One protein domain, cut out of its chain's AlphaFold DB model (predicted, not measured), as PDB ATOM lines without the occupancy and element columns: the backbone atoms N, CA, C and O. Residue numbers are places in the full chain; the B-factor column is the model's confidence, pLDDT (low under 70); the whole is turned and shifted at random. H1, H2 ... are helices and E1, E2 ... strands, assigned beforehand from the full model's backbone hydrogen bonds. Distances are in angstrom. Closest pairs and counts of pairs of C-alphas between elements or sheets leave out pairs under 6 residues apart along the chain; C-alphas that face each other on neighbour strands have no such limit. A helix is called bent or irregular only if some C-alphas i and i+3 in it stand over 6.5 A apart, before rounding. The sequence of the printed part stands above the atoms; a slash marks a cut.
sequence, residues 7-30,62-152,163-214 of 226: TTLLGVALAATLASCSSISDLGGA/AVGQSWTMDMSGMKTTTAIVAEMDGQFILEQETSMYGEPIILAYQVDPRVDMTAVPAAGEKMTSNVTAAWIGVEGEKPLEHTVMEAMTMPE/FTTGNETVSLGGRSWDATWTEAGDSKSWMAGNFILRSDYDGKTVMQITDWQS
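What this domain is: This is residues 7 to 30, 62 to 152 and 163 to 214 of the 226 residues of an uncharacterized protein of Planctomycetes bacterium Poly30 (UniProt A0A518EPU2). One long, strongly twisted sheet of eleven strands folds back on itself at one end, where E7 and E8 turn over E10 and E11, and two helices, H1 and H2, follow one another on one face. A long link between E4 and E5 makes a loop away from the sheet. The printed part has 167 residues, in the order H1, H2, E1 to E11; the class is mostly strand. The sheet runs E6 E5 E4 E3 E2 E1 E11 E10 E9 E8 E7, antiparallel from E5 to E7, while E6 meets E5 only at a point. The whole is compact, with a radius of gyration of the C-alphas of 16.6 A, and spans 47 by 40 by 39 A.

Where its parts are: The sheet holds E6, residues 140 to 142; E5, 127 to 133; E4, 99 to 107, 25.2 A; E3, 87 to 96, 27.2 A; E2, 74 to 84, 29.8 A; E1, 66 to 71; E11, 204 to 213, 25.5 A; E10, 195 to 201; E9, 187 to 192; E8, 175 to 184, 25.9 A; and E7, 163 to 172, 23.9 A. H1 is residues 7 to 18, 16.5 A, beginning at C-alpha 7 (136.230, 137.687, 101.970). H2 is residues 21 to 27, 10.2 A. E11 ends at C-alpha 213 (140.296, 152.028, 78.873).

How they stand to each other: E1 to E5 and E7 to E11 form two meanders, each strand the antiparallel neighbour of the one before. E1 and E11, one from each meander, are antiparallel neighbours, with N 68 and O 211 within hydrogen-bond range at 2.9 A. In the hairpin E3 and E4, N 90 and O 105 are 2.8 A apart; in the hairpin E7 and E8, N 168 and O 179 are 2.9 A apart. It is a folded sheet, one sheet bent back on itself into two leaves that face each other: E6, E5, E4, E3, E2, E1, E11 and E10 face E8 and E7, with 27 pairs of C-alphas within 11 A and E9 as the hinge. E7 bends by 75 degrees at residue 169, E8 by 67 degrees at residue 178. The closest C-alphas of E7 and E11, Leu 172 and Ile 209, are 5.8 A apart. H1 is on the sheet at a height of 9.2 A, across the strands, over E9 and only just over E10 and E8, with 3 C-alphas on each. H2 is on the same face, over none of the strands; its closest C-alphas to E3 are Ser 25 and Met 96, 7.1 A. O i to N i+4 pairs are within hydrogen-bond range throughout H2 and in 7 of 8 in H1.

The domain as a whole: The farthest C-alphas, Glu 137 and Thr 164, are 47.6 A apart. Residues 31 to 61 and 153 to 162 are not printed; the gaps are 38.0 A and 23.5 A between C-alphas. E4 to E5 is a long link of 19 residues. Mean pLDDT of the printed part is 81.1; residues 7 to 30 and 115 to 116 are under 70.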
ATOM      1  N   THR A   7     136.375 137.453 103.414       36.94
ATOM      2  CA  THR A   7     136.230 137.687 101.970       36.94
ATOM      3  C   THR A   7     134.821 137.373 101.447       36.94
ATOM      4  O   THR A   7     134.344 138.000 100.506       36.94
ATOM      5  N   THR A   8     134.130 136.418 102.075       38.81
ATOM      6  CA  THR A   8     132.806 135.919 101.672       38.81
ATOM      7  C   THR A   8     131.672 136.846 102.119       38.81
ATOM      8  O   THR A   8     130.709 137.033 101.380       38.81
ATOM      9  N   LEU A   9     131.797 137.476 103.295       36.34
ATOM     10  CA  LEU A   9     130.866 138.524 103.734       36.34
ATOM     11  C   LEU A   9     130.981 139.769 102.848       36.34
ATOM     12  O   LEU A   9     129.978 140.427 102.581       36.34
ATOM     13  N   LEU A  10     132.188 140.052 102.355       37.12
ATOM     14  CA  LEU A  10     132.449 141.219 101.528       37.12
ATOM     15  C   LEU A  10     131.802 141.131 100.145       37.12
ATOM     16  O   LEU A  10     131.237 142.116  99.695       37.12
ATOM     17  N   GLY A  11     131.828 139.964  99.489       34.34
ATOM     18  CA  GLY A  11     131.201 139.781  98.171       34.34
ATOM     19  C   GLY A  11     129.679 139.980  98.191       34.34
ATOM     20  O   GLY A  11     129.119 140.583  97.278       34.34
ATOM     21  N   VAL A  12     129.016 139.548  99.271       34.47
ATOM     22  CA  VAL A  12     127.562 139.705  99.462       34.47
ATOM     23  C   VAL A  12     127.203 141.126  99.921       34.47
ATOM     24  O   VAL A  12     126.211 141.687  99.457       34.47
ATOM     25  N   ALA A  13     128.022 141.748 100.777       33.03
ATOM     26  CA  ALA A  13     127.815 143.130 101.213       33.03
ATOM     27  C   ALA A  13     128.115 144.157 100.102       33.03
ATOM     28  O   ALA A  13     127.343 145.102  99.945       33.03
ATOM     29  N   LEU A  14     129.157 143.950  99.279       36.22
ATOM     30  CA  LEU A  14     129.452 144.827  98.138       36.22
ATOM     31  C   LEU A  14     128.346 144.766  97.080       36.22
ATOM     32  O   LEU A  14     127.990 145.801  96.518       36.22
ATOM     33  N   ALA A  15     127.780 143.580  96.823       31.31
ATOM     34  CA  ALA A  15     126.642 143.426  95.917       31.31
ATOM     35  C   ALA A  15     125.411 144.210  96.412       31.31
ATOM     36  O   ALA A  15     124.692 144.795  95.602       31.31
ATOM     37  N   ALA A  16     125.210 144.306  97.732       30.06
ATOM     38  CA  ALA A  16     124.141 145.102  98.333       30.06
ATOM     39  C   ALA A  16     124.402 146.624  98.279       30.06
ATOM     40  O   ALA A  16     123.467 147.386  98.041       30.06
ATOM     41  N   THR A  17     125.649 147.091  98.426       34.97
ATOM     42  CA  THR A  17     125.985 148.518  98.232       34.97
ATOM     43  C   THR A  17     125.966 148.930  96.764       34.97
ATOM     44  O   THR A  17     125.535 150.033  96.454       34.97
ATOM     45  N   LEU A  18     126.334 148.048  95.834       34.22
ATOM     46  CA  LEU A  18     126.205 148.313  94.399       34.22
ATOM     47  C   LEU A  18     124.726 148.336  93.974       34.22
ATOM     48  O   LEU A  18     124.326 149.185  93.183       34.22
ATOM     49  N   ALA A  19     123.871 147.512  94.586       30.34
ATOM     50  CA  ALA A  19     122.418 147.620  94.430       30.34
ATOM     51  C   ALA A  19     121.826 148.938  94.977       30.34
ATOM     52  O   ALA A  19     120.701 149.282  94.634       30.34
ATOM     53  N   SER A  20     122.562 149.734  95.764       30.14
ATOM     54  CA  SER A  20     122.090 151.071  96.152       30.14
ATOM     55  C   SER A  20     122.131 152.080  94.992       30.14
ATOM     56  O   SER A  20     121.390 153.064  95.024       30.14
ATOM     57  N   CYS A  21     122.872 151.806  93.909       36.19
ATOM     58  CA  CYS A  21     122.838 152.629  92.696       36.19
ATOM     59  C   CYS A  21     121.451 152.638  92.035       36.19
ATOM     60  O   CYS A  21     121.062 153.660  91.468       36.19
ATOM     61  N   SER A  22     120.661 151.562  92.169       34.16
ATOM     62  CA  SER A  22     119.285 151.570  91.662       34.16
ATOM     63  C   SER A  22     118.370 152.479  92.484       34.16
ATOM     64  O   SER A  22     117.409 153.007  91.941       34.16
ATOM     65  N   SER A  23     118.688 152.753  93.756       35.09
ATOM     66  CA  SER A  23     117.901 153.678  94.584       35.09
ATOM     67  C   SER A  23     118.091 155.151  94.197       35.09
ATOM     68  O   SER A  23     117.151 155.935  94.310       35.09
ATOM     69  N   ILE A  24     119.253 155.520  93.646       37.62
ATOM     70  CA  ILE A  24     119.493 156.860  93.083       37.62
ATOM     71  C   ILE A  24     118.756 157.039  91.749       37.62
ATOM     72  O   ILE A  24     118.153 158.088  91.524       37.62
ATOM     73  N   SER A  25     118.723 156.017  90.889       37.81
ATOM     74  CA  SER A  25     117.901 156.057  89.671       37.81
ATOM     75  C   SER A  25     116.394 155.956  89.957       37.81
ATOM     76  O   SER A  25     115.603 156.602  89.271       37.81
ATOM     77  N   ASP A  26     115.982 155.212  90.993       37.41
ATOM     78  CA  ASP A  26     114.573 155.049  91.393       37.41
ATOM     79  C   ASP A  26     114.011 156.279  92.124       37.41
ATOM     80  O   ASP A  26     112.810 156.551  92.037       37.41
ATOM     81  N   LEU A  27     114.860 157.103  92.754       37.53
ATOM     82  CA  LEU A  27     114.480 158.451  93.206       37.53
ATOM     83  C   LEU A  27     114.025 159.344  92.035       37.53
ATOM     84  O   LEU A  27     113.167 160.212  92.215       37.53
ATOM     85  N   GLY A  28     114.527 159.090  90.822       39.31
ATOM     86  CA  GLY A  28     114.073 159.745  89.592       39.31
ATOM     87  C   GLY A  28     112.687 159.291  89.115       39.31
ATOM     88  O   GLY A  28     111.985 160.062  88.459       39.31
ATOM     89  N   GLY A  29     112.254 158.075  89.469       35.16
ATOM     90  CA  GLY A  29     110.968 157.503  89.045       35.16
ATOM     91  C   GLY A  29     109.768 157.912  89.908       35.16
ATOM     92  O   GLY A  29     108.639 157.940  89.419       35.16
ATOM     93  N   ALA A  30     109.987 158.262  91.179       36.59
ATOM     94  CA  ALA A  30     108.904 158.471  92.147       36.59
ATOM     95  C   ALA A  30     108.296 159.891  92.170       36.59
ATOM     96  O   ALA A  30     107.259 160.092  92.801       36.59
ATOM     97  N   ALA A  62     145.586 153.221  88.576       95.31
ATOM     98  CA  ALA A  62     146.410 154.292  88.031       95.31
ATOM     99  C   ALA A  62     145.548 155.364  87.364       95.31
ATOM    100  O   ALA A  62     144.505 155.061  86.781       95.31
ATOM    101  N   VAL A  63     146.031 156.606  87.403       96.81
ATOM    102  CA  VAL A  63     145.429 157.726  86.672       96.81
ATOM    103  C   VAL A  63     145.359 157.409  85.176       96.81
ATOM    104  O   VAL A  63     146.295 156.851  84.601       96.81
ATOM    105  N   GLY A  64     144.225 157.742  84.563       96.44
ATOM    106  CA  GLY A  64     143.905 157.445  83.171       96.44
ATOM    107  C   GLY A  64     143.187 156.111  82.964       96.44
ATOM    108  O   GLY A  64     142.781 155.809  81.845       96.44
ATOM    109  N   GLN A  65     142.995 155.293  84.000       96.88
ATOM    110  CA  GLN A  65     142.193 154.075  83.883       96.88
ATOM    111  C   GLN A  65     140.700 154.390  83.987       96.88
ATOM    112  O   GLN A  65     140.281 155.098  84.901       96.88
ATOM    113  N   SER A  66     139.886 153.805  83.108       95.94
ATOM    114  CA  SER A  66     138.430 153.780  83.265       95.94
ATOM    115  C   SER A  66     137.852 152.407  82.969       95.94
ATOM    116  O   SER A  66     138.442 151.589  82.258       95.94
ATOM    117  N   TRP A  67     136.682 152.151  83.539       95.00
ATOM    118  CA  TRP A  67     135.928 150.933  83.309       95.00
ATOM    119  C   TRP A  67     134.433 151.224  83.289       95.00
ATOM    120  O   TRP A  67     133.939 152.095  84.005       95.00
ATOM    121  N   THR A  68     133.706 150.466  82.470       92.69
ATOM    122  CA  THR A  68     132.240 150.471  82.456       92.69
ATOM    123  C   THR A  68     131.729 149.188  83.089       92.69
ATOM    124  O   THR A  68     132.098 148.098  82.647       92.69
ATOM    125  N   MET A  69     130.858 149.314  84.088       90.50
ATOM    126  CA  MET A  69     130.083 148.202  84.636       90.50
ATOM    127  C   MET A  69     128.673 148.221  84.051       90.50
ATOM    128  O   MET A  69     128.028 149.265  84.035       90.50
ATOM    129  N   ASP A  70     128.199 147.069  83.590       87.50
ATOM    130  CA  ASP A  70     126.795 146.814  83.282       87.50
ATOM    131  C   ASP A  70     126.163 146.101  84.476       87.50
ATOM    132  O   ASP A  70     126.598 145.012  84.850       87.50
ATOM    133  N   MET A  71     125.168 146.737  85.081       85.25
ATOM    134  CA  MET A  71     124.420 146.284  86.243       85.25
ATOM    135  C   MET A  71     122.968 146.052  85.828       85.25
ATOM    136  O   MET A  71     122.108 146.916  85.987       85.25
ATOM    137  N   SER A  72     122.696 144.880  85.253       80.00
ATOM    138  CA  SER A  72     121.363 144.486  84.774       80.00
ATOM    139  C   SER A  72     120.762 145.456  83.742       80.00
ATOM    140  O   SER A  72     119.570 145.758  83.769       80.00
ATOM    141  N   GLY A  73     121.588 145.940  82.812       78.94
ATOM    142  CA  GLY A  73     121.218 146.865  81.741       78.94
ATOM    143  C   GLY A  73     121.541 148.329  82.045       78.94
ATOM    144  O   GLY A  73     121.548 149.150  81.124       78.94
ATOM    145  N   MET A  74     121.843 148.669  83.301       79.44
ATOM    146  CA  MET A  74     122.329 149.994  83.676       79.44
ATOM    147  C   MET A  74     123.841 150.053  83.512       79.44
ATOM    148  O   MET A  74     124.565 149.282  84.135       79.44
ATOM    149  N   LYS A  75     124.327 150.980  82.687       84.81
ATOM    150  CA  LYS A  75     125.763 151.178  82.492       84.81
ATOM    151  C   LYS A  75     126.265 152.319  83.348       84.81
ATOM    152  O   LYS A  75     125.679 153.398  83.345       84.81
ATOM    153  N   THR A  76     127.386 152.088  84.011       86.06
ATOM    154  CA  THR A  76     128.053 153.114  84.798       86.06
ATOM    155  C   THR A  76     129.542 153.080  84.528       86.06
ATOM    156  O   THR A  76     130.193 152.048  84.705       86.06
ATOM    157  N   THR A  77     130.073 154.220  84.101       90.62
ATOM    158  CA  THR A  77     131.496 154.392  83.818       90.62
ATOM    159  C   THR A  77     132.155 155.077  84.998       90.62
ATOM    160  O   THR A  77     131.659 156.095  85.474       90.62
ATOM    161  N   THR A  78     133.259 154.512  85.475       94.06
ATOM    162  CA  THR A  78     134.110 155.110  86.508       94.06
ATOM    163  C   THR A  78     135.518 155.284  85.955       94.06
ATOM    164  O   THR A  78     136.013 154.408  85.244       94.06
ATOM    165  N   ALA A  79     136.158 156.405  86.264       96.31
ATOM    166  CA  ALA A  79     137.499 156.744  85.810       96.31
ATOM    167  C   ALA A  79     138.355 157.258  86.968       96.31
ATOM    168  O   ALA A  79     137.878 158.049  87.771       96.31
ATOM    169  N   ILE A  80     139.622 156.850  87.030       97.19
ATOM    170  CA  ILE A  80     140.626 157.458  87.908       97.19
ATOM    171  C   ILE A  80     141.256 158.613  87.136       97.19
ATOM    172  O   ILE A  80     142.010 158.387  86.188       97.19
ATOM    173  N   VAL A  81     140.950 159.845  87.529       97.25
ATOM    174  CA  VAL A  81     141.275 161.038  86.729       97.25
ATOM    175  C   VAL A  81     142.417 161.868  87.304       97.25
ATOM    176  O   VAL A  81     143.071 162.603  86.569       97.25
ATOM    177  N   ALA A  82     142.704 161.729  88.600       95.94
ATOM    178  CA  ALA A  82     143.808 162.422  89.254       95.94
ATOM    179  C   ALA A  82     144.299 161.668  90.497       95.94
ATOM    180  O   ALA A  82     143.650 160.741  90.989       95.94
ATOM    181  N   GLU A  83     145.448 162.099  91.014       95.81
ATOM    182  CA  GLU A  83     145.967 161.714  92.324       95.81
ATOM    183  C   GLU A  83     146.189 162.983  93.159       95.81
ATOM    184  O   GLU A  83     146.764 163.959  92.675       95.81
ATOM    185  N   MET A  84     145.722 162.973  94.406       92.94
ATOM    186  CA  MET A  84     145.835 164.073  95.361       92.94
ATOM    187  C   MET A  84     146.166 163.497  96.739       92.94
ATOM    188  O   MET A  84     145.436 162.649  97.251       92.94
ATOM    189  N   ASP A  85     147.284 163.928  97.325       93.88
ATOM    190  CA  ASP A  85     147.758 163.486  98.647       93.88
ATOM    191  C   ASP A  85     147.887 161.955  98.805       93.88
ATOM    192  O   ASP A  85     147.637 161.388  99.874       93.88
ATOM    193  N   GLY A  86     148.286 161.266  97.729       94.69
ATOM    194  CA  GLY A  86     148.410 159.803  97.687       94.69
ATOM    195  C   GLY A  86     147.070 159.056  97.635       94.69
ATOM    196  O   GLY A  86     147.031 157.854  97.898       94.69
ATOM    197  N   GLN A  87     145.979 159.764  97.334       97.12
ATOM    198  CA  GLN A  87     144.634 159.229  97.127       97.12
ATOM    199  C   GLN A  87     144.184 159.487  95.691       97.12
ATOM    200  O   GLN A  87     144.628 160.441  95.053       97.12
ATOM    201  N   PHE A  88     143.282 158.658  95.180       97.31
ATOM    202  CA  PHE A  88     142.777 158.795  93.820       97.31
ATOM    203  C   PHE A  88     141.513 159.638  93.772       97.31
ATOM    204  O   PHE A  88     140.639 159.479  94.618       97.31
ATOM    205  N   ILE A  89     141.387 160.474  92.744       97.06
ATOM    206  CA  ILE A  89     140.115 161.091  92.376       97.06
ATOM    207  C   ILE A  89     139.447 160.201  91.339       97.06
ATOM    208  O   ILE A  89     139.983 159.986  90.248       97.06
ATOM    209  N   LEU A  90     138.289 159.665  91.704       96.38
ATOM    210  CA  LEU A  90     137.442 158.874  90.828       96.38
ATOM    211  C   LEU A  90     136.278 159.726  90.361       96.38
ATOM    212  O   LEU A  90     135.580 160.277  91.197       96.38
ATOM    213  N   GLU A  91     136.026 159.766  89.061       95.31
ATOM    214  CA  GLU A  91     134.815 160.347  88.490       95.31
ATOM    215  C   GLU A  91     133.891 159.250  87.972       95.31
ATOM    216  O   GLU A  91     134.325 158.287  87.338       95.31
ATOM    217  N   GLN A  92     132.603 159.413  88.237       92.69
ATOM    218  CA  GLN A  92     131.539 158.520  87.829       92.69
ATOM    219  C   GLN A  92     130.450 159.341  87.148       92.69
ATOM    220  O   GLN A  92     129.866 160.246  87.744       92.69
ATOM    221  N   GLU A  93     130.164 159.009  85.896       86.56
ATOM    222  CA  GLU A  93     129.069 159.637  85.167       86.56
ATOM    223  C   GLU A  93     127.753 158.931  85.487       86.56
ATOM    224  O   GLU A  93     127.649 157.702  85.431       86.56
ATOM    225  N   THR A  94     126.737 159.725  85.806       80.75
ATOM    226  CA  THR A  94     125.365 159.271  86.011       80.75
ATOM    227  C   THR A  94     124.390 160.218  85.318       80.75
ATOM    228  O   THR A  94     124.762 161.302  84.873       80.75
ATOM    229  N   SER A  95     123.125 159.815  85.218       75.81
ATOM    230  CA  SER A  95     122.053 160.686  84.743       75.81
ATOM    231  C   SER A  95     120.997 160.855  85.826       75.81
ATOM    232  O   SER A  95     120.475 159.870  86.349       75.81
ATOM    233  N   MET A  96     120.655 162.104  86.139       70.25
ATOM    234  CA  MET A  96     119.543 162.445  87.025       70.25
ATOM    235  C   MET A  96     118.557 163.329  86.272       70.25
ATOM    236  O   MET A  96     118.926 164.364  85.729       70.25
ATOM    237  N   TYR A  97     117.295 162.902  86.206       73.88
ATOM    238  CA  TYR A  97     116.245 163.580  85.431       73.88
ATOM    239  C   TYR A  97     116.592 163.804  83.945       73.88
ATOM    240  O   TYR A  97     116.108 164.748  83.327       73.88
ATOM    241  N   GLY A  98     117.407 162.918  83.363       75.19
ATOM    242  CA  GLY A  98     117.863 163.019  81.974       75.19
ATOM    243  C   GLY A  98     119.058 163.954  81.767       75.19
ATOM    244  O   GLY A  98     119.543 164.046  80.644       75.19
ATOM    245  N   GLU A  99     119.560 164.592  82.825       77.69
ATOM    246  CA  GLU A  99     120.743 165.453  82.779       77.69
ATOM    247  C   GLU A  99     121.986 164.667  83.223       77.69
ATOM    248  O   GLU A  99     121.912 163.930  84.216       77.69
ATOM    249  N   PRO A 100     123.122 164.777  82.512       83.44
ATOM    250  CA  PRO A 100     124.371 164.155  82.924       83.44
ATOM    251  C   PRO A 100     124.953 164.886  84.138       83.44
ATOM    252  O   PRO A 100     125.085 166.109  84.152       83.44
ATOM    253  N   ILE A 101     125.322 164.118  85.157       87.25
ATOM    254  CA  ILE A 101     125.986 164.598  86.367       87.25
ATOM    255  C   ILE A 101     127.244 163.766  86.581       87.25
ATOM    256  O   ILE A 101     127.239 162.549  86.374       87.25
ATOM    257  N   ILE A 102     128.309 164.420  87.034       91.00
ATOM    258  CA  ILE A 102     129.545 163.761  87.438       91.00
ATOM    259  C   ILE A 102     129.609 163.734  88.960       91.00
ATOM    260  O   ILE A 102     129.608 164.778  89.614       91.00
ATOM    261  N   LEU A 103     129.666 162.529  89.515       92.31
ATOM    262  CA  LEU A 103     130.001 162.297  90.912       92.31
ATOM    263  C   LEU A 103     131.499 162.043  90.994       92.31
ATOM    264  O   LEU A 103     132.017 161.204  90.260       92.31
ATOM    265  N   ALA A 104     132.189 162.750  91.877       94.44
ATOM    266  CA  ALA A 104     133.609 162.564  92.098       94.44
ATOM    267  C   ALA A 104     133.899 162.149  93.540       94.44
ATOM    268  O   ALA A 104     133.247 162.619  94.469       94.44
ATOM    269  N   TYR A 105     134.893 161.290  93.730       95.19
ATOM    270  CA  TYR A 105     135.244 160.708  95.023       95.19
ATOM    271  C   TYR A 105     136.755 160.740  95.210       95.19
ATOM    272  O   TYR A 105     137.488 160.287  94.334       95.19
ATOM    273  N   GLN A 106     137.225 161.210  96.364       96.75
ATOM    274  CA  GLN A 106     138.602 160.998  96.794       96.75
ATOM    275  C   GLN A 106     138.680 159.679  97.558       96.75
ATOM    276  O   GLN A 106     137.994 159.501  98.563       96.75
ATOM    277  N   VAL A 107     139.485 158.746  97.056       94.88
ATOM    278  CA  VAL A 107     139.535 157.357  97.520       94.88
ATOM    279  C   VAL A 107     140.944 157.004  97.973       94.88
ATOM    280  O   VAL A 107     141.887 157.054  97.180       94.88
ATOM    281  N   ASP A 108     141.088 156.597  99.232       95.38
ATOM    282  CA  ASP A 108     142.354 156.145  99.801       95.38
ATOM    283  C   ASP A 108     142.626 154.670  99.432       95.38
ATOM    284  O   ASP A 108     141.956 153.767  99.948       95.38
ATOM    285  N   PRO A 109     143.623 154.380  98.572       91.69
ATOM    286  CA  PRO A 109     143.929 153.014  98.155       91.69
ATOM    287  C   PRO A 109     144.590 152.170  99.255       91.69
ATOM    288  O   PRO A 109     144.758 150.966  99.077       91.69
ATOM    289  N   ARG A 110     145.012 152.778 100.371       92.06
ATOM    290  CA  ARG A 110     145.722 152.095 101.467       92.06
ATOM    291  C   ARG A 110     144.769 151.412 102.442       92.06
ATOM    292  O   ARG A 110     145.213 150.637 103.288       92.06
ATOM    293  N   VAL A 111     143.480 151.723 102.353       87.75
ATOM    294  CA  VAL A 111     142.449 151.176 103.226       87.75
ATOM    295  C   VAL A 111     142.120 149.742 102.804       87.75
ATOM    296  O   VAL A 111     141.696 149.491 101.676       87.75
ATOM    297  N   ASP A 112     142.298 148.792 103.726       82.38
ATOM    298  CA  ASP A 112     141.956 147.389 103.492       82.38
ATOM    299  C   ASP A 112     140.443 147.181 103.564       82.38
ATOM    300  O   ASP A 112     139.841 147.049 104.633       82.38
ATOM    301  N   MET A 113     139.833 147.120 102.386       78.06
ATOM    302  CA  MET A 113     138.404 146.882 102.244       78.06
ATOM    303  C   MET A 113     137.994 145.443 102.570       78.06
ATOM    304  O   MET A 113     136.803 145.196 102.665       78.06
ATOM    305  N   THR A 114     138.924 144.495 102.730       70.81
ATOM    306  CA  THR A 114     138.608 143.074 102.981       70.81
ATOM    307  C   THR A 114     138.416 142.730 104.454       70.81
ATOM    308  O   THR A 114     137.927 141.643 104.781       70.81
ATOM    309  N   ALA A 115     138.767 143.655 105.348       69.44
ATOM    310  CA  ALA A 115     138.584 143.486 106.775       69.44
ATOM    311  C   ALA A 115     137.092 143.517 107.137       69.44
ATOM    312  O   ALA A 115     136.388 144.490 106.867       69.44
ATOM    313  N   VAL A 116     136.614 142.452 107.785       68.62
ATOM    314  CA  VAL A 116     135.278 142.429 108.397       68.62
ATOM    315  C   VAL A 116     135.405 142.970 109.826       68.62
ATOM    316  O   VAL A 116     136.120 142.349 110.619       68.62
ATOM    317  N   PRO A 117     134.744 144.091 110.169       73.44
ATOM    318  CA  PRO A 117     134.793 144.657 111.515       73.44
ATOM    319  C   PRO A 117     134.106 143.742 112.528       73.44
ATOM    320  O   PRO A 117     133.206 142.969 112.180       73.44
ATOM    321  N   ALA A 118     134.480 143.861 113.801       76.44
ATOM    322  CA  ALA A 118     133.723 143.220 114.867       76.44
ATOM    323  C   ALA A 118     132.345 143.887 115.049       76.44
ATOM    324  O   ALA A 118     132.108 145.023 114.635       76.44
ATOM    325  N   ALA A 119     131.418 143.180 115.699       78.38
ATOM    326  CA  ALA A 119     130.135 143.759 116.097       78.38
ATOM    327  C   ALA A 119     130.348 145.025 116.948       78.38
ATOM    328  O   ALA A 119     131.167 145.022 117.867       78.38
ATOM    329  N   GLY A 120     129.614 146.097 116.641       78.94
ATOM    330  CA  GLY A 120     129.759 147.396 117.299       78.94
ATOM    331  C   GLY A 120     130.898 148.274 116.762       78.94
ATOM    332  O   GLY A 120     130.989 149.438 117.149       78.94
ATOM    333  N   GLU A 121     131.737 147.774 115.850       83.56
ATOM    334  CA  GLU A 121     132.757 148.579 115.170       83.56
ATOM    335  C   GLU A 121     132.206 149.218 113.889       83.56
ATOM    336  O   GLU A 121     131.295 148.692 113.240       83.56
ATOM    337  N   LYS A 122     132.755 150.378 113.507       84.00
ATOM    338  CA  LYS A 122     132.421 151.015 112.226       84.00
ATOM    339  C   LYS A 122     132.967 150.176 111.072       84.00
ATOM    340  O   LYS A 122     134.100 149.704 111.126       84.00
ATOM    341  N   MET A 123     132.167 150.036 110.018       81.25
ATOM    342  CA  MET A 123     132.638 149.483 108.754       81.25
ATOM    343  C   MET A 123     133.760 150.334 108.167       81.25
ATOM    344  O   MET A 123     133.828 151.547 108.377       81.25
ATOM    345  N   THR A 124     134.638 149.686 107.415       82.81
ATOM    346  CA  THR A 124     135.712 150.366 106.703       82.81
ATOM    347  C   THR A 124     135.138 151.356 105.684       82.81
ATOM    348  O   THR A 124     134.189 151.042 104.969       82.81
ATOM    349  N   SER A 125     135.730 152.549 105.618       88.75
ATOM    350  CA  SER A 125     135.405 153.622 104.674       88.75
ATOM    351  C   SER A 125     136.699 154.073 104.018       88.75
ATOM    352  O   SER A 125     137.652 154.394 104.727       88.75
ATOM    353  N   ASN A 126     136.745 154.086 102.690       92.19
ATOM    354  CA  ASN A 126     137.918 154.543 101.944       92.19
ATOM    355  C   ASN A 126     137.658 155.808 101.125       92.19
ATOM    356  O   ASN A 126     138.606 156.355 100.572       92.19
ATOM    357  N   VAL A 127     136.417 156.296 101.074       92.69
ATOM    358  CA  VAL A 127     136.111 157.619 100.525       92.69
ATOM    359  C   VAL A 127     136.331 158.666 101.613       92.69
ATOM    360  O   VAL A 127     135.774 158.555 102.707       92.69
ATOM    361  N   THR A 128     137.159 159.667 101.325       94.88
ATOM    362  CA  THR A 128     137.555 160.720 102.277       94.88
ATOM    363  C   THR A 128     136.915 162.068 101.969       94.88
ATOM    364  O   THR A 128     136.683 162.857 102.883       94.88
ATOM    365  N   ALA A 129     136.586 162.305 100.704       94.88
ATOM    366  CA  ALA A 129     135.866 163.473 100.225       94.88
ATOM    367  C   ALA A 129     135.060 163.101  98.978       94.88
ATOM    368  O   ALA A 129     135.368 162.122  98.291       94.88
ATOM    369  N   ALA A 130     134.027 163.882  98.685       94.00
ATOM    370  CA  ALA A 130     133.247 163.730  97.472       94.00
ATOM    371  C   ALA A 130     132.856 165.092  96.912       94.00
ATOM    372  O   ALA A 130     132.715 166.076  97.641       94.00
ATOM    373  N   TRP A 131     132.642 165.125  95.605       94.00
ATOM    374  CA  TRP A 131     132.155 166.288  94.893       94.00
ATOM    375  C   TRP A 131     131.111 165.890  93.868       94.00
ATOM    376  O   TRP A 131     130.956 164.726  93.497       94.00
ATOM    377  N   ILE A 132     130.403 166.898  93.394       90.50
ATOM    378  CA  ILE A 132     129.429 166.785  92.334       90.50
ATOM    379  C   ILE A 132     129.577 167.948  91.367       90.50
ATOM    380  O   ILE A 132     129.843 169.080  91.769       90.50
ATOM    381  N   GLY A 133     129.367 167.687  90.085       90.62
ATOM    382  CA  GLY A 133     129.358 168.742  89.090       90.62
ATOM    383  C   GLY A 133     128.753 168.312  87.770       90.62
ATOM    384  O   GLY A 133     128.163 167.240  87.630       90.62
ATOM    385  N   VAL A 134     128.931 169.193  86.799       90.69
ATOM    386  CA  VAL A 134     128.663 168.953  85.385       90.69
ATOM    387  C   VAL A 134     129.972 169.142  84.623       90.69
ATOM    388  O   VAL A 134     130.891 169.795  85.115       90.69
ATOM    389  N   GLU A 135     130.074 168.532  83.451       90.69
ATOM    390  CA  GLU A 135     131.298 168.545  82.650       90.69
ATOM    391  C   GLU A 135     131.806 169.972  82.376       90.69
ATOM    392  O   GLU A 135     131.038 170.860  82.003       90.69
ATOM    393  N   GLY A 136     133.111 170.180  82.568       90.44
ATOM    394  CA  GLY A 136     133.807 171.450  82.355       90.44
ATOM    395  C   GLY A 136     133.652 172.484  83.474       90.44
ATOM    396  O   GLY A 136     134.299 173.526  83.414       90.44
ATOM    397  N   GLU A 137     132.832 172.215  84.491       90.94
ATOM    398  CA  GLU A 137     132.620 173.121  85.622       90.94
ATOM    399  C   GLU A 137     133.436 172.705  86.850       90.94
ATOM    400  O   GLU A 137     133.876 171.557  86.993       90.94
ATOM    401  N   LYS A 138     133.615 173.652  87.778       90.56
ATOM    402  CA  LYS A 138     134.293 173.374  89.048       90.56
ATOM    403  C   LYS A 138     133.473 172.401  89.908       90.56
ATOM    404  O   LYS A 138     132.264 172.604  90.061       90.56
ATOM    405  N   PRO A 139     134.114 171.392  90.522       92.12
ATOM    406  CA  PRO A 139     133.445 170.460  91.417       92.12
ATOM    407  C   PRO A 139     132.899 171.186  92.651       92.12
ATOM    408  O   PRO A 139     133.581 172.006  93.270       92.12
ATOM    409  N   LEU A 140     131.671 170.855  93.043       90.75
ATOM    410  CA  LEU A 140     131.051 171.320  94.282       90.75
ATOM    411  C   LEU A 140     131.183 170.236  95.345       90.75
ATOM    412  O   LEU A 140     130.791 169.098  95.110       90.75
ATOM    413  N   GLU A 141     131.728 170.582  96.510       91.19
ATOM    414  CA  GLU A 141     131.908 169.621  97.602       91.19
ATOM    415  C   GLU A 141     130.567 169.072  98.094       91.19
ATOM    416  O   GLU A 141     129.549 169.770  98.141       91.19
ATOM    417  N   HIS A 142     130.584 167.792  98.447       82.56
ATOM    418  CA  HIS A 142     129.407 167.022  98.770       82.56
ATOM    419  C   HIS A 142     129.668 166.091  99.962       82.56
ATOM    420  O   HIS A 142     130.753 165.534 100.124       82.56
ATOM    421  N   THR A 143     128.665 165.939 100.831       87.44
ATOM    422  CA  THR A 143     128.826 165.206 102.095       87.44
ATOM    423  C   THR A 143     128.959 163.708 101.835       87.44
ATOM    424  O   THR A 143     128.098 163.106 101.195       87.44
ATOM    425  N   VAL A 144     130.005 163.094 102.388       87.62
ATOM    426  CA  VAL A 144     130.196 161.637 102.384       87.62
ATOM    427  C   VAL A 144     129.375 161.004 103.508       87.62
ATOM    428  O   VAL A 144     129.344 161.513 104.630       87.62
ATOM    429  N   MET A 145     128.705 159.888 103.221       87.56
ATOM    430  CA  MET A 145     127.994 159.092 104.220       87.56
ATOM    431  C   MET A 145     128.925 158.666 105.357       87.56
ATOM    432  O   MET A 145     130.062 158.252 105.139       87.56
ATOM    433  N   GLU A 146     128.424 158.659 106.589       86.81
ATOM    434  CA  GLU A 146     129.176 158.034 107.672       86.81
ATOM    435  C   GLU A 146     129.248 156.511 107.501       86.81
ATOM    436  O   GLU A 146     128.295 155.855 107.073       86.81
ATOM    437  N   ALA A 147     130.382 155.925 107.891       83.75
ATOM    438  CA  ALA A 147     130.508 154.481 108.049       83.75
ATOM    439  C   ALA A 147     129.452 153.934 109.015       83.75
ATOM    440  O   ALA A 147     129.398 154.318 110.188       83.75
ATOM    441  N   MET A 148     128.636 153.004 108.515       80.88
ATOM    442  CA  MET A 148     127.665 152.290 109.336       80.88
ATOM    443  C   MET A 148     128.389 151.448 110.389       80.88
ATOM    444  O   MET A 148     129.488 150.944 110.162       80.88
ATOM    445  N   THR A 149     127.762 151.288 111.549       80.44
ATOM    446  CA  THR A 149     128.262 150.396 112.601       80.44
ATOM    447  C   THR A 149     127.781 148.979 112.324       80.44
ATOM    448  O   THR A 149     126.599 148.782 112.039       80.44
ATOM    449  N   MET A 150     128.685 147.999 112.400       72.94
ATOM    450  CA  MET A 150     128.345 146.590 112.243       72.94
ATOM    451  C   MET A 150     127.321 146.214 113.324       72.94
ATOM    452  O   MET A 150     127.620 146.372 114.514       72.94
ATOM    453  N   PRO A 151     126.112 145.758 112.949       71.06
ATOM    454  CA  PRO A 151     125.078 145.460 113.924       71.06
ATOM    455  C   PRO A 151     125.538 144.343 114.858       71.06
ATOM    456  O   PRO A 151     126.237 143.410 114.454       71.06
ATOM    457  N   GLU A 152     125.117 144.422 116.118       73.19
ATOM    458  CA  GLU A 152     125.269 143.299 117.032       73.19
ATOM    459  C   GLU A 152     124.470 142.110 116.496       73.19
ATOM    460  O   GLU A 152     123.307 142.240 116.108       73.19
ATOM    461  N   PHE A 163     129.753 127.375 100.776       78.56
ATOM    462  CA  PHE A 163     130.428 128.159  99.755       78.56
ATOM    463  C   PHE A 163     131.461 127.287  99.064       78.56
ATOM    464  O   PHE A 163     132.179 126.516  99.711       78.56
ATOM    465  N   THR A 164     131.582 127.458  97.756       87.06
ATOM    466  CA  THR A 164     132.721 126.944  97.000       87.06
ATOM    467  C   THR A 164     133.514 128.103  96.423       87.06
ATOM    468  O   THR A 164     132.979 129.173  96.142       87.06
ATOM    469  N   THR A 165     134.822 127.907  96.304       90.44
ATOM    470  CA  THR A 165     135.744 128.925  95.805       90.44
ATOM    471  C   THR A 165     136.708 128.298  94.820       90.44
ATOM    472  O   THR A 165     137.129 127.152  95.011       90.44
ATOM    473  N   GLY A 166     137.140 129.069  93.836       92.50
ATOM    474  CA  GLY A 166     138.193 128.665  92.916       92.50
ATOM    475  C   GLY A 166     138.900 129.867  92.316       92.50
ATOM    476  O   GLY A 166     138.569 131.010  92.617       92.50
ATOM    477  N   ASN A 167     139.892 129.592  91.476       96.75
ATOM    478  CA  ASN A 167     140.619 130.615  90.739       96.75
ATOM    479  C   ASN A 167     140.535 130.310  89.249       96.75
ATOM    480  O   ASN A 167     140.610 129.144  88.856       96.75
ATOM    481  N   GLU A 168     140.410 131.346  88.433       97.00
ATOM    482  CA  GLU A 168     140.488 131.246  86.980       97.00
ATOM    483  C   GLU A 168     140.873 132.586  86.356       97.00
ATOM    484  O   GLU A 168     140.753 133.636  86.985       97.00
ATOM    485  N   THR A 169     141.314 132.556  85.101       97.31
ATOM    486  CA  THR A 169     141.521 133.780  84.329       97.31
ATOM    487  C   THR A 169     140.231 134.135  83.594       97.31
ATOM    488  O   THR A 169     139.728 133.340  82.800       97.31
ATOM    489  N   VAL A 170     139.714 135.343  83.820       95.44
ATOM    490  CA  VAL A 170     138.486 135.851  83.192       95.44
ATOM    491  C   VAL A 170     138.833 137.003  82.254       95.44
ATOM    492  O   VAL A 170     139.615 137.885  82.610       95.44
ATOM    493  N   SER A 171     138.245 137.016  81.057       97.00
ATOM    494  CA  SER A 171     138.409 138.100  80.081       97.00
ATOM    495  C   SER A 171     137.117 138.900  79.955       97.00
ATOM    496  O   SER A 171     136.122 138.388  79.443       97.00
ATOM    497  N   LEU A 172     137.135 140.147  80.422       95.75
ATOM    498  CA  LEU A 172     135.993 141.065  80.459       95.75
ATOM    499  C   LEU A 172     136.443 142.475  80.074       95.75
ATOM    500  O   LEU A 172     137.563 142.881  80.381       95.75
ATOM    501  N   GLY A 173     135.578 143.207  79.367       93.00
ATOM    502  CA  GLY A 173     135.854 144.579  78.933       93.00
ATOM    503  C   GLY A 173     137.165 144.762  78.163       93.00
ATOM    504  O   GLY A 173     137.827 145.773  78.328       93.00
ATOM    505  N   GLY A 174     137.593 143.768  77.379       94.31
ATOM    506  CA  GLY A 174     138.850 143.841  76.624       94.31
ATOM    507  C   GLY A 174     140.129 143.600  77.443       94.31
ATOM    508  O   GLY A 174     141.221 143.711  76.890       94.31
ATOM    509  N   ARG A 175     140.021 143.222  78.726       95.00
ATOM    510  CA  ARG A 175     141.156 142.899  79.605       95.00
ATOM    511  C   ARG A 175     141.003 141.511  80.232       95.00
ATOM    512  O   ARG A 175     139.892 141.061  80.497       95.00
ATOM    513  N   SER A 176     142.126 140.844  80.497       96.44
ATOM    514  CA  SER A 176     142.174 139.572  81.230       96.44
ATOM    515  C   SER A 176     142.646 139.767  82.666       96.44
ATOM    516  O   SER A 176     143.501 140.613  82.940       96.44
ATOM    517  N   TRP A 177     142.070 138.980  83.568       95.06
ATOM    518  CA  TRP A 177     142.204 139.124  85.010       95.06
ATOM    519  C   TRP A 177     142.373 137.755  85.646       95.06
ATOM    520  O   TRP A 177     141.583 136.856  85.364       95.06
ATOM    521  N   ASP A 178     143.345 137.613  86.540       96.19
ATOM    522  CA  ASP A 178     143.388 136.468  87.443       96.19
ATOM    523  C   ASP A 178     142.376 136.714  88.561       96.19
ATOM    524  O   ASP A 178     142.523 137.647  89.355       96.19
ATOM    525  N   ALA A 179     141.313 135.915  88.572       94.31
ATOM    526  CA  ALA A 179     140.168 136.110  89.437       94.31
ATOM    527  C   ALA A 179     140.005 134.948  90.414       94.31
ATOM    528  O   ALA A 179     140.156 133.777  90.056       94.31
ATOM    529  N   THR A 180     139.606 135.279  91.634       93.25
ATOM    530  CA  THR A 180     139.014 134.325  92.565       93.25
ATOM    531  C   THR A 180     137.505 134.404  92.414       93.25
ATOM    532  O   THR A 180     136.930 135.492  92.475       93.25
ATOM    533  N   TRP A 181     136.851 133.261  92.227       93.31
ATOM    534  CA  TRP A 181     135.398 133.186  92.260       93.31
ATOM    535  C   TRP A 181     134.905 132.557  93.557       93.31
ATOM    536  O   TRP A 181     135.550 131.669  94.118       93.31
ATOM    537  N   THR A 182     133.746 133.018  94.016       87.31
ATOM    538  CA  THR A 182     132.997 132.445  95.140       87.31
ATOM    539  C   THR A 182     131.584 132.133  94.676       87.31
ATOM    540  O   THR A 182     130.968 132.954  94.001       87.31
ATOM    541  N   GLU A 183     131.079 130.956  95.024       85.81
ATOM    542  CA  GLU A 183     129.747 130.475  94.661       85.81
ATOM    543  C   GLU A 183     128.990 130.037  95.918       85.81
ATOM    544  O   GLU A 183     129.546 129.320  96.759       85.81
ATOM    545  N   ALA A 184     127.745 130.496  96.048       81.69
ATOM    546  CA  ALA A 184     126.866 130.254  97.187       81.69
ATOM    547  C   ALA A 184     125.407 130.185  96.723       81.69
ATOM    548  O   ALA A 184     124.868 131.182  96.231       81.69
ATOM    549  N   GLY A 185     124.760 129.030  96.889       84.19
ATOM    550  CA  GLY A 185     123.406 128.815  96.369       84.19
ATOM    551  C   GLY A 185     123.336 129.120  94.869       84.19
ATOM    552  O   GLY A 185     124.119 128.578  94.097       84.19
ATOM    553  N   ASP A 186     122.447 130.034  94.482       83.69
ATOM    554  CA  ASP A 186     122.242 130.441  93.083       83.69
ATOM    555  C   ASP A 186     123.153 131.598  92.635       83.69
ATOM    556  O   ASP A 186     122.963 132.154  91.552       83.69
ATOM    557  N   SER A 187     124.119 132.003  93.466       85.81
ATOM    558  CA  SER A 187     124.997 133.146  93.203       85.81
ATOM    559  C   SER A 187     126.438 132.726  92.944       85.81
ATOM    560  O   SER A 187     126.965 131.829  93.606       85.81
ATOM    561  N   LYS A 188     127.097 133.413  92.006       89.38
ATOM    562  CA  LYS A 188     128.530 133.267  91.741       89.38
ATOM    563  C   LYS A 188     129.151 134.608  91.390       89.38
ATOM    564  O   LYS A 188     128.670 135.289  90.490       89.38
ATOM    565  N   SER A 189     130.240 134.975  92.051       89.31
ATOM    566  CA  SER A 189     130.923 136.252  91.820       89.31
ATOM    567  C   SER A 189     132.404 136.036  91.555       89.31
ATOM    568  O   SER A 189     133.030 135.212  92.217       89.31
ATOM    569  N   TRP A 190     132.959 136.800  90.616       93.56
ATOM    570  CA  TRP A 190     134.374 136.817  90.249       93.56
ATOM    571  C   TRP A 190     135.001 138.122  90.709       93.56
ATOM    572  O   TRP A 190     134.495 139.201  90.392       93.56
ATOM    573  N   MET A 191     136.116 138.026  91.422       90.31
ATOM    574  CA  MET A 191     136.830 139.170  91.977       90.31
ATOM    575  C   MET A 191     138.310 139.112  91.623       90.31
ATOM    576  O   MET A 191     138.907 138.039  91.633       90.31
ATOM    577  N   ALA A 192     138.921 140.269  91.388       89.56
ATOM    578  CA  ALA A 192     140.370 140.420  91.393       89.56
ATOM    579  C   ALA A 192     140.767 141.347  92.543       89.56
ATOM    580  O   ALA A 192     140.501 142.548  92.512       89.56
ATOM    581  N   GLY A 193     141.365 140.779  93.591       84.75
ATOM    582  CA  GLY A 193     141.507 141.489  94.862       84.75
ATOM    583  C   GLY A 193     140.130 141.801  95.457       84.75
ATOM    584  O   GLY A 193     139.311 140.902  95.606       84.75
ATOM    585  N   ASN A 194     139.869 143.070  95.768       78.94
ATOM    586  CA  ASN A 194     138.580 143.584  96.249       78.94
ATOM    587  C   ASN A 194     137.672 144.127  95.126       78.94
ATOM    588  O   ASN A 194     136.608 144.675  95.410       78.94
ATOM    589  N   PHE A 195     138.078 143.992  93.862       87.44
ATOM    590  CA  PHE A 195     137.350 144.521  92.715       87.44
ATOM    591  C   PHE A 195     136.464 143.449  92.078       87.44
ATOM    592  O   PHE A 195     136.967 142.423  91.612       87.44
ATOM    593  N   ILE A 196     135.147 143.674  92.056       89.12
ATOM    594  CA  ILE A 196     134.187 142.751  91.438       89.12
ATOM    595  C   ILE A 196     134.257 142.895  89.918       89.12
ATOM    596  O   ILE A 196     134.091 143.980  89.372       89.12
ATOM    597  N   LEU A 197     134.477 141.774  89.235       92.50
ATOM    598  CA  LEU A 197     134.544 141.710  87.774       92.50
ATOM    599  C   LEU A 197     133.200 141.344  87.163       92.50
ATOM    600  O   LEU A 197     132.820 141.867  86.116       92.50
ATOM    601  N   ARG A 198     132.515 140.398  87.806       92.94
ATOM    602  CA  ARG A 198     131.241 139.836  87.375       92.94
ATOM    603  C   ARG A 198     130.517 139.232  88.564       92.94
ATOM    604  O   ARG A 198     131.152 138.664  89.451       92.94
ATOM    605  N   SER A 199     129.197 139.295  88.538       91.25
ATOM    606  CA  SER A 199     128.345 138.510  89.413       91.25
ATOM    607  C   SER A 199     127.173 137.945  88.629       91.25
ATOM    608  O   SER A 199     126.514 138.658  87.870       91.25
ATOM    609  N   ASP A 200     126.904 136.671  88.869       89.88
ATOM    610  CA  ASP A 200     125.755 135.944  88.364       89.88
ATOM    611  C   ASP A 200     124.821 135.579  89.525       89.88
ATOM    612  O   ASP A 200     125.270 135.298  90.639       89.88
ATOM    613  N   TYR A 201     123.523 135.582  89.246       86.56
ATOM    614  CA  TYR A 201     122.459 135.144  90.140       86.56
ATOM    615  C   TYR A 201     121.401 134.398  89.323       86.56
ATOM    616  O   TYR A 201     120.960 134.901  88.287       86.56
ATOM    617  N   ASP A 202     121.009 133.203  89.763       87.62
ATOM    618  CA  ASP A 202     120.013 132.353  89.090       87.62
ATOM    619  C   ASP A 202     120.338 132.142  87.593       87.62
ATOM    620  O   ASP A 202     119.521 132.326  86.688       87.62
ATOM    621  N   GLY A 203     121.617 131.861  87.313       85.81
ATOM    622  CA  GLY A 203     122.131 131.641  85.957       85.81
ATOM    623  C   GLY A 203     122.166 132.881  85.052       85.81
ATOM    624  O   GLY A 203     122.447 132.748  83.859       85.81
ATOM    625  N   LYS A 204     121.895 134.082  85.579       88.62
ATOM    626  CA  LYS A 204     121.931 135.348  84.834       88.62
ATOM    627  C   LYS A 204     123.016 136.265  85.369       88.62
ATOM    628  O   LYS A 204     123.167 136.411  86.576       88.62
ATOM    629  N   THR A 205     123.717 136.951  84.474       89.19
ATOM    630  CA  THR A 205     124.664 137.997  84.862       89.19
ATOM    631  C   THR A 205     123.913 139.234  85.329       89.19
ATOM    632  O   THR A 205     123.182 139.850  84.555       89.19
ATOM    633  N   VAL A 206     124.093 139.582  86.602       87.94
ATOM    634  CA  VAL A 206     123.493 140.770  87.226       87.94
ATOM    635  C   VAL A 206     124.441 141.963  87.216       87.94
ATOM    636  O   VAL A 206     123.986 143.103  87.248       87.94
ATOM    637  N   MET A 207     125.747 141.698  87.144       91.62
ATOM    638  CA  MET A 207     126.798 142.702  87.035       91.62
ATOM    639  C   MET A 207     127.968 142.149  86.221       91.62
ATOM    640  O   MET A 207     128.373 141.012  86.452       91.62
ATOM    641  N   GLN A 208     128.572 142.953  85.346       94.56
ATOM    642  CA  GLN A 208     129.898 142.667  84.787       94.56
ATOM    643  C   GLN A 208     130.604 143.917  84.265       94.56
ATOM    644  O   GLN A 208     129.964 144.876  83.842       94.56
ATOM    645  N   ILE A 209     131.933 143.874  84.207       94.69
ATOM    646  CA  ILE A 209     132.719 144.849  83.446       94.69
ATOM    647  C   ILE A 209     132.506 144.605  81.951       94.69
ATOM    648  O   ILE A 209     132.724 143.499  81.450       94.69
ATOM    649  N   THR A 210     132.122 145.647  81.220       95.56
ATOM    650  CA  THR A 210     131.881 145.578  79.771       95.56
ATOM    651  C   THR A 210     132.891 146.346  78.937       95.56
ATOM    652  O   THR A 210     132.992 146.077  77.745       95.56
ATOM    653  N   ASP A 211     133.631 147.280  79.534       96.00
ATOM    654  CA  ASP A 211     134.657 148.057  78.837       96.00
ATOM    655  C   ASP A 211     135.775 148.478  79.796       96.00
ATOM    656  O   ASP A 211     135.514 148.699  80.982       96.00
ATOM    657  N   TRP A 212     136.998 148.582  79.278       96.31
ATOM    658  CA  TRP A 212     138.193 149.021  79.997       96.31
ATOM    659  C   TRP A 212     139.041 149.916  79.095       96.31
ATOM    660  O   TRP A 212     139.383 149.530  77.977       96.31
ATOM    661  N   GLN A 213     139.458 151.075  79.603       95.06
ATOM    662  CA  GLN A 213     140.296 152.028  78.873       95.06
ATOM    663  C   GLN A 213     141.452 152.528  79.749       95.06
ATOM    664  O   GLN A 213     141.444 152.388  80.973       95.06
ATOM    665  N   SER A 214     142.489 153.075  79.113       93.50
ATOM    666  CA  SER A 214     143.726 153.529  79.773       93.50
ATOM    667  C   SER A 214     144.133 154.953  79.375       93.50
ATOM    668  O   SER A 214     145.315 155.290  79.393       93.50
TER     669      SER A 214